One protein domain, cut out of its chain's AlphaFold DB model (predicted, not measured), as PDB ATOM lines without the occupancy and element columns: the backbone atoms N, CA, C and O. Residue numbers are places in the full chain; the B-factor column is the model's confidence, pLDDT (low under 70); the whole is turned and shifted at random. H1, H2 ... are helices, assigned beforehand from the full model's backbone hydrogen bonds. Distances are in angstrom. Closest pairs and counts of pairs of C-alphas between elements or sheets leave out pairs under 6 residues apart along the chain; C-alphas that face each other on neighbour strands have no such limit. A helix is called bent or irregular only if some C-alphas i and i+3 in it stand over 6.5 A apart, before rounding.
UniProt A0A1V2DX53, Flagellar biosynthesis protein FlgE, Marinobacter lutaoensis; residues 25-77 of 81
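This is residues 25 to 77 of the 81 residues of the protein "Flagellar biosynthesis protein FlgE" of Marinobacter lutaoensis (UniProt A0A1V2DX53). You are looking at a lopsided helical hairpin: a short helix, H1, folds back beside the near end of one very long helix, H2, and most of H2 sticks out alone as a straight arm, residues 53 to 77. Residues 35 to 40, of which residue 40 belongs to H2, also stand free, at the opposite end of the rod, where the chain turns from H1 to H2. The printed part has 53 residues with two named helices, H1 then H2, and no named strand; its class is all helix. It is extended, with a radius of gyration of the C-alphas of 18.9 A, and spans 62 by 14 by 8 A.

Start with H1, residues 25 to 33, and go on through a short link of 6 residues to H2, residues 40 to 77. The two form a helical hairpin and run opposite ways at a shallow tilt of 19 degrees. Look at Ile 27 and Leu 45: these are the closest C-alphas of the two helices, 6.0 A apart. H1 and H2 touch, with 8 pairs of C-alphas within 8 A, and H2 does so with residues 41 to 49 alone. Inside the helices, 4 of 5 O i to N i+4 pairs are within hydrogen-bond range in H1 and 31 of 34 in H2.

Find C-alpha 25 at (23.032, 99.983, 7.492); from there H1 runs 12.1 A to C-alpha 33. Next find C-alpha 40 at (27.871, 106.302, 24.210), where H2 begins; it runs 56.8 A to C-alpha 77 at (16.808, 59.552, -6.098). H2 is neither bent nor irregular, but only just: C-alphas 44 and 47 are 6.4 A apart.

The two C-alphas farthest apart are those of Gly 37 and Leu 77, at 61.8 A. The printed part has no cut, and its one link is short. In the B-factor column, the mean pLDDT of the printed part is 81.0; look for values under 70 at residues 30 to 43.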
ATOM      1  N   ARG A  25      23.317  98.547   7.660       89.62
ATOM      2  CA  ARG A  25      23.032  99.983   7.492       89.62
ATOM      3  C   ARG A  25      23.159 100.751   8.809       89.62
ATOM      4  O   ARG A  25      23.687 101.860   8.796       89.62
ATOM      5  N   LYS A  26      22.698 100.183   9.929       86.81
ATOM      6  CA  LYS A  26      22.853 100.787  11.263       86.81
ATOM      7  C   LYS A  26      24.328 100.896  11.658       86.81
ATOM      8  O   LYS A  26      24.741 101.969  12.074       86.81
ATOM      9  N   ILE A  27      25.133  99.852  11.438       86.06
ATOM     10  CA  ILE A  27      26.588  99.878  11.690       86.06
ATOM     11  C   ILE A  27      27.267 100.953  10.832       86.06
ATOM     12  O   ILE A  27      28.041 101.760  11.343       86.06
ATOM     13  N   ALA A  28      26.952 100.993   9.534       85.06
ATOM     14  CA  ALA A  28      27.530 101.963   8.607       85.06
ATOM     15  C   ALA A  28      27.212 103.414   9.010       85.06
ATOM     16  O   ALA A  28      28.072 104.280   8.888       85.06
ATOM     17  N   ARG A  29      25.999 103.679   9.517       78.50
ATOM     18  CA  ARG A  29      25.593 105.002  10.019       78.50
ATOM     19  C   ARG A  29      26.179 105.323  11.391       78.50
ATOM     20  O   ARG A  29      26.679 106.423  11.578       78.50
ATOM     21  N   GLY A  30      26.198 104.365  12.316       69.62
ATOM     22  CA  GLY A  30      26.805 104.536  13.640       69.62
ATOM     23  C   GLY A  30      28.306 104.845  13.568       69.62
ATOM     24  O   GLY A  30      28.825 105.596  14.388       69.62
ATOM     25  N   GLY A  31      28.998 104.341  12.539       62.47
ATOM     26  CA  GLY A  31      30.388 104.705  12.250       62.47
ATOM     27  C   GLY A  31      30.587 106.134  11.714       62.47
ATOM     28  O   GLY A  31      31.711 106.630  11.745       62.47
ATOM     29  N   LEU A  32      29.525 106.792  11.233       57.34
ATOM     30  CA  LEU A  32      29.550 108.140  10.643       57.34
ATOM     31  C   LEU A  32      28.967 109.221  11.579       57.34
ATOM     32  O   LEU A  32      29.447 110.351  11.547       57.34
ATOM     33  N   ASP A  33      27.987 108.874  12.425       53.62
ATOM     34  CA  ASP A  33      27.200 109.814  13.252       53.62
ATOM     35  C   ASP A  33      27.578 109.835  14.752       53.62
ATOM     36  O   ASP A  33      26.929 110.507  15.556       53.62
ATOM     37  N   GLY A  34      28.648 109.143  15.159       55.16
ATOM     38  CA  GLY A  34      29.119 109.151  16.547       55.16
ATOM     39  C   GLY A  34      29.478 110.569  17.038       55.16
ATOM     40  O   GLY A  34      30.327 111.226  16.424       55.16
ATOM     41  N   PRO A  35      28.901 111.067  18.155       49.72
ATOM     42  CA  PRO A  35      29.256 112.367  18.706       49.72
ATOM     43  C   PRO A  35      30.737 112.355  19.058       49.72
ATOM     44  O   PRO A  35      31.185 111.510  19.832       49.72
ATOM     45  N   ARG A  36      31.482 113.303  18.484       54.00
ATOM     46  CA  ARG A  36      32.852 113.682  18.859       54.00
ATOM     47  C   ARG A  36      33.166 113.285  20.315       54.00
ATOM     48  O   ARG A  36      32.778 113.985  21.244       54.00
ATOM     49  N   GLY A  37      33.846 112.153  20.507       49.50
ATOM     50  CA  GLY A  37      34.468 111.769  21.777       49.50
ATOM     51  C   GLY A  37      33.559 111.421  22.967       49.50
ATOM     52  O   GLY A  37      34.024 111.569  24.094       49.50
ATOM     53  N   SER A  38      32.319 110.955  22.777       50.88
ATOM     54  CA  SER A  38      31.486 110.457  23.896       50.88
ATOM     55  C   SER A  38      31.391 108.924  23.887       50.88
ATOM     56  O   SER A  38      31.132 108.330  22.845       50.88
ATOM     57  N   ALA A  39      31.585 108.277  25.041       54.50
ATOM     58  CA  ALA A  39      31.599 106.814  25.196       54.50
ATOM     59  C   ALA A  39      30.278 106.102  24.808       54.50
ATOM     60  O   ALA A  39      30.282 104.887  24.627       54.50
ATOM     61  N   ASP A  40      29.179 106.840  24.619       53.97
ATOM     62  CA  ASP A  40      27.871 106.302  24.210       53.97
ATOM     63  C   ASP A  40      27.830 105.766  22.770       53.97
ATOM     64  O   ASP A  40      27.076 104.839  22.484       53.97
ATOM     65  N   GLY A  41      28.674 106.272  21.860       55.84
ATOM     66  CA  GLY A  41      28.672 105.824  20.458       55.84
ATOM     67  C   GLY A  41      29.159 104.382  20.256       55.84
ATOM     68  O   GLY A  41      28.809 103.741  19.269       55.84
ATOM     69  N   ALA A  42      29.949 103.845  21.193       57.28
ATOM     70  CA  ALA A  42      30.389 102.449  21.148       57.28
ATOM     71  C   ALA A  42      29.265 101.486  21.560       57.28
ATOM     72  O   ALA A  42      29.124 100.426  20.955       57.28
ATOM     73  N   THR A  43      28.445 101.867  22.545       61.19
ATOM     74  CA  THR A  43      27.265 101.100  22.978       61.19
ATOM     75  C   THR A  43      26.221 101.013  21.863       61.19
ATOM     76  O   THR A  43      25.636  99.951  21.660       61.19
ATOM     77  N   ASP A  44      26.076 102.082  21.077       71.69
ATOM     78  CA  ASP A  44      25.139 102.179  19.948       71.69
ATOM     79  C   ASP A  44      25.505 101.253  18.763       71.69
ATOM     80  O   ASP A  44      24.658 100.909  17.939       71.69
ATOM     81  N   LEU A  45      26.763 100.786  18.685       82.06
ATOM     82  CA  LEU A  45      27.199  99.788  17.696       82.06
ATOM     83  C   LEU A  45      27.079  98.338  18.181       82.06
ATOM     84  O   LEU A  45      27.041  97.436  17.345       82.06
ATOM     85  N   ILE A  46      27.033  98.083  19.493       86.38
ATOM     86  CA  ILE A  46      27.010  96.710  20.026       86.38
ATOM     87  C   ILE A  46      25.738  95.984  19.585       86.38
ATOM     88  O   ILE A  46      25.821  94.858  19.098       86.38
ATOM     89  N   GLU A  47      24.583  96.631  19.722       87.06
ATOM     90  CA  GLU A  47      23.288  96.065  19.336       87.06
ATOM     91  C   GLU A  47      23.232  95.696  17.843       87.06
ATOM     92  O   GLU A  47      23.020  94.521  17.541       87.06
ATOM     93  N   PRO A  48      23.528  96.598  16.884       89.81
ATOM     94  CA  PRO A  48      23.478  96.229  15.474       89.81
ATOM     95  C   PRO A  48      24.581  95.238  15.059       89.81
ATOM     96  O   PRO A  48      24.369  94.472  14.121       89.81
ATOM     97  N   ILE A  49      25.736  95.186  15.740       90.50
ATOM     98  CA  ILE A  49      26.750  94.136  15.512       90.50
ATOM     99  C   ILE A  49      26.244  92.772  15.993       90.50
ATOM    100  O   ILE A  49      26.434  91.765  15.303       90.50
ATOM    101  N   LEU A  50      25.604  92.721  17.162       93.00
ATOM    102  CA  LEU A  50      25.017  91.496  17.694       93.00
ATOM    103  C   LEU A  50      23.868  91.006  16.806       93.00
ATOM    104  O   LEU A  50      23.839  89.824  16.464       93.00
ATOM    105  N   ASP A  51      22.991  91.909  16.368       93.62
ATOM    106  CA  ASP A  51      21.920  91.617  15.412       93.62
ATOM    107  C   ASP A  51      22.488  91.048  14.108       93.62
ATOM    108  O   ASP A  51      22.007  90.031  13.609       93.62
ATOM    109  N   LEU A  52      23.558  91.649  13.573       94.06
ATOM    110  CA  LEU A  52      24.217  91.154  12.364       94.06
ATOM    111  C   LEU A  52      24.697  89.705  12.544       94.06
ATOM    112  O   LEU A  52      24.473  88.869  11.668       94.06
ATOM    113  N   LYS A  53      25.307  89.391  13.694       95.88
ATOM    114  CA  LYS A  53      25.763  88.035  14.036       95.88
ATOM    115  C   LYS A  53      24.613  87.055  14.240       95.88
ATOM    116  O   LYS A  53      24.713  85.895  13.839       95.88
ATOM    117  N   LEU A  54      23.512  87.509  14.830       96.69
ATOM    118  CA  LEU A  54      22.305  86.708  14.994       96.69
ATOM    119  C   LEU A  54      21.699  86.341  13.631       96.69
ATOM    120  O   LEU A  54      21.378  85.172  13.392       96.69
ATOM    121  N   TYR A  55      21.588  87.309  12.719       96.12
ATOM    122  CA  TYR A  55      21.092  87.070  11.366       96.12
ATOM    123  C   TYR A  55      22.037  86.183  10.551       96.12
ATOM    124  O   TYR A  55      21.563  85.277   9.873       96.12
ATOM    125  N   GLU A  56      23.356  86.367  10.666       95.62
ATOM    126  CA  GLU A  56      24.360  85.476  10.061       95.62
ATOM    127  C   GLU A  56      24.125  84.021  10.486       95.62
ATOM    128  O   GLU A  56      23.961  83.138   9.641       95.62
ATOM    129  N   ARG A  57      23.982  83.774  11.793       96.50
ATOM    130  CA  ARG A  57      23.733  82.423  12.310       96.50
ATOM    131  C   ARG A  57      22.381  81.855  11.870       96.50
ATOM    132  O   ARG A  57      22.253  80.648  11.669       96.50
ATOM    133  N   SER A  58      21.383  82.718  11.703       93.44
ATOM    134  CA  SER A  58      20.048  82.338  11.227       93.44
ATOM    135  C   SER A  58      20.057  81.939   9.747       93.44
ATOM    136  O   SER A  58      19.415  80.951   9.373       93.44
ATOM    137  N   VAL A  59      20.846  82.633   8.917       95.00
ATOM    138  CA  VAL A  59      21.111  82.230   7.525       95.00
ATOM    139  C   VAL A  59      21.812  80.876   7.494       95.00
ATOM    140  O   VAL A  59      21.357  79.989   6.778       95.00
ATOM    141  N   GLU A  60      22.873  80.680   8.284       94.81
ATOM    142  CA  GLU A  60      23.613  79.409   8.328       94.81
ATOM    143  C   GLU A  60      22.718  78.228   8.721       94.81
ATOM    144  O   GLU A  60      22.745  77.177   8.077       94.81
ATOM    145  N   ALA A  61      21.884  78.404   9.748       95.12
ATOM    146  CA  ALA A  61      20.933  77.382  10.176       95.12
ATOM    147  C   ALA A  61      19.924  77.049   9.066       95.12
ATOM    148  O   ALA A  61      19.669  75.878   8.779       95.12
ATOM    149  N   SER A  62      19.388  78.071   8.401       93.00
ATOM    150  CA  SER A  62      18.437  77.898   7.302       93.00
ATOM    151  C   SER A  62      19.086  77.243   6.076       93.00
ATOM    152  O   SER A  62      18.486  76.370   5.449       93.00
ATOM    153  N   ALA A  63      20.343  77.580   5.776       93.69
ATOM    154  CA  ALA A  63      21.135  76.940   4.730       93.69
ATOM    155  C   ALA A  63      21.380  75.455   5.030       93.69
ATOM    156  O   ALA A  63      21.293  74.624   4.126       93.69
ATOM    157  N   GLN A  64      21.605  75.092   6.297       93.94
ATOM    158  CA  GLN A  64      21.721  73.692   6.699       93.94
ATOM    159  C   GLN A  64      20.413  72.920   6.472       93.94
ATOM    160  O   GLN A  64      20.457  71.773   6.032       93.94
ATOM    161  N   VAL A  65      19.248  73.533   6.710       92.50
ATOM    162  CA  VAL A  65      17.943  72.913   6.407       92.50
ATOM    163  C   VAL A  65      17.787  72.663   4.907       92.50
ATOM    164  O   VAL A  65      17.367  71.576   4.514       92.50
ATOM    165  N   VAL A  66      18.155  73.639   4.071       91.88
ATOM    166  CA  VAL A  66      18.130  73.497   2.604       91.88
ATOM    167  C   VAL A  66      19.073  72.381   2.153       91.88
ATOM    168  O   VAL A  66      18.671  71.527   1.368       91.88
ATOM    169  N   LYS A  67      20.294  72.338   2.695       92.19
ATOM    170  CA  LYS A  67      21.290  71.308   2.383       92.19
ATOM    171  C   LYS A  67      20.808  69.906   2.750       92.19
ATOM    172  O   LYS A  67      20.883  69.003   1.928       92.19
ATOM    173  N   VAL A  68      20.275  69.723   3.959       91.81
ATOM    174  CA  VAL A  68      19.739  68.420   4.384       91.81
ATOM    175  C   VAL A  68      18.538  68.029   3.522       91.81
ATOM    176  O   VAL A  68      18.411  66.869   3.146       91.81
ATOM    177  N   ALA A  69      17.669  68.977   3.159       88.38
ATOM    178  CA  ALA A  69      16.567  68.702   2.241       88.38
ATOM    179  C   ALA A  69      17.076  68.216   0.869       88.38
ATOM    180  O   ALA A  69      16.539  67.237   0.348       88.38
ATOM    181  N   ASP A  70      18.127  68.832   0.326       88.19
ATOM    182  CA  ASP A  70      18.765  68.422  -0.930       88.19
ATOM    183  C   ASP A  70      19.420  67.033  -0.828       88.19
ATOM    184  O   ASP A  70      19.135  66.153  -1.635       88.19
ATOM    185  N   GLU A  71      20.192  66.768   0.229       90.06
ATOM    186  CA  GLU A  71      20.802  65.454   0.482       90.06
ATOM    187  C   GLU A  71      19.741  64.348   0.650       90.06
ATOM    188  O   GLU A  71      19.885  63.245   0.116       90.06
ATOM    189  N   THR A  72      18.628  64.629   1.340       87.88
ATOM    190  CA  THR A  72      17.516  63.666   1.450       87.88
ATOM    191  C   THR A  72      16.833  63.415   0.108       87.88
ATOM    192  O   THR A  72      16.416  62.293  -0.166       87.88
ATOM    193  N   LEU A  73      16.734  64.425  -0.760       85.75
ATOM    194  CA  LEU A  73      16.196  64.246  -2.104       85.75
ATOM    195  C   LEU A  73      17.158  63.434  -2.980       85.75
ATOM    196  O   LEU A  73      16.716  62.520  -3.673       85.75
ATOM    197  N   GLY A  74      18.458  63.726  -2.907       89.00
ATOM    198  CA  GLY A  74      19.507  62.997  -3.616       89.00
ATOM    199  C   GLY A  74      19.556  61.522  -3.219       89.00
ATOM    200  O   GLY A  74      19.534  60.658  -4.087       89.00
ATOM    201  N   THR A  75      19.517  61.217  -1.919       87.44
ATOM    202  CA  THR A  75      19.460  59.823  -1.431       87.44
ATOM    203  C   THR A  75      18.179  59.101  -1.860       87.44
ATOM    204  O   THR A  75      18.237  57.934  -2.238       87.44
ATOM    205  N   LEU A  76      17.021  59.774  -1.875       85.00
ATOM    206  CA  LEU A  76      15.780  59.194  -2.408       85.00
ATOM    207  C   LEU A  76      15.846  58.928  -3.918       85.00
ATOM    208  O   LEU A  76      15.188  57.999  -4.393       85.00
ATOM    209  N   LEU A  77      16.586  59.747  -4.668       83.38
ATOM    210  CA  LEU A  77      16.808  59.552  -6.098       83.38
ATOM    211  C   LEU A  77      17.731  58.351  -6.348       83.38
ATOM    212  O   LEU A  77      17.410  57.517  -7.187       83.38
TER     213      LEU A  77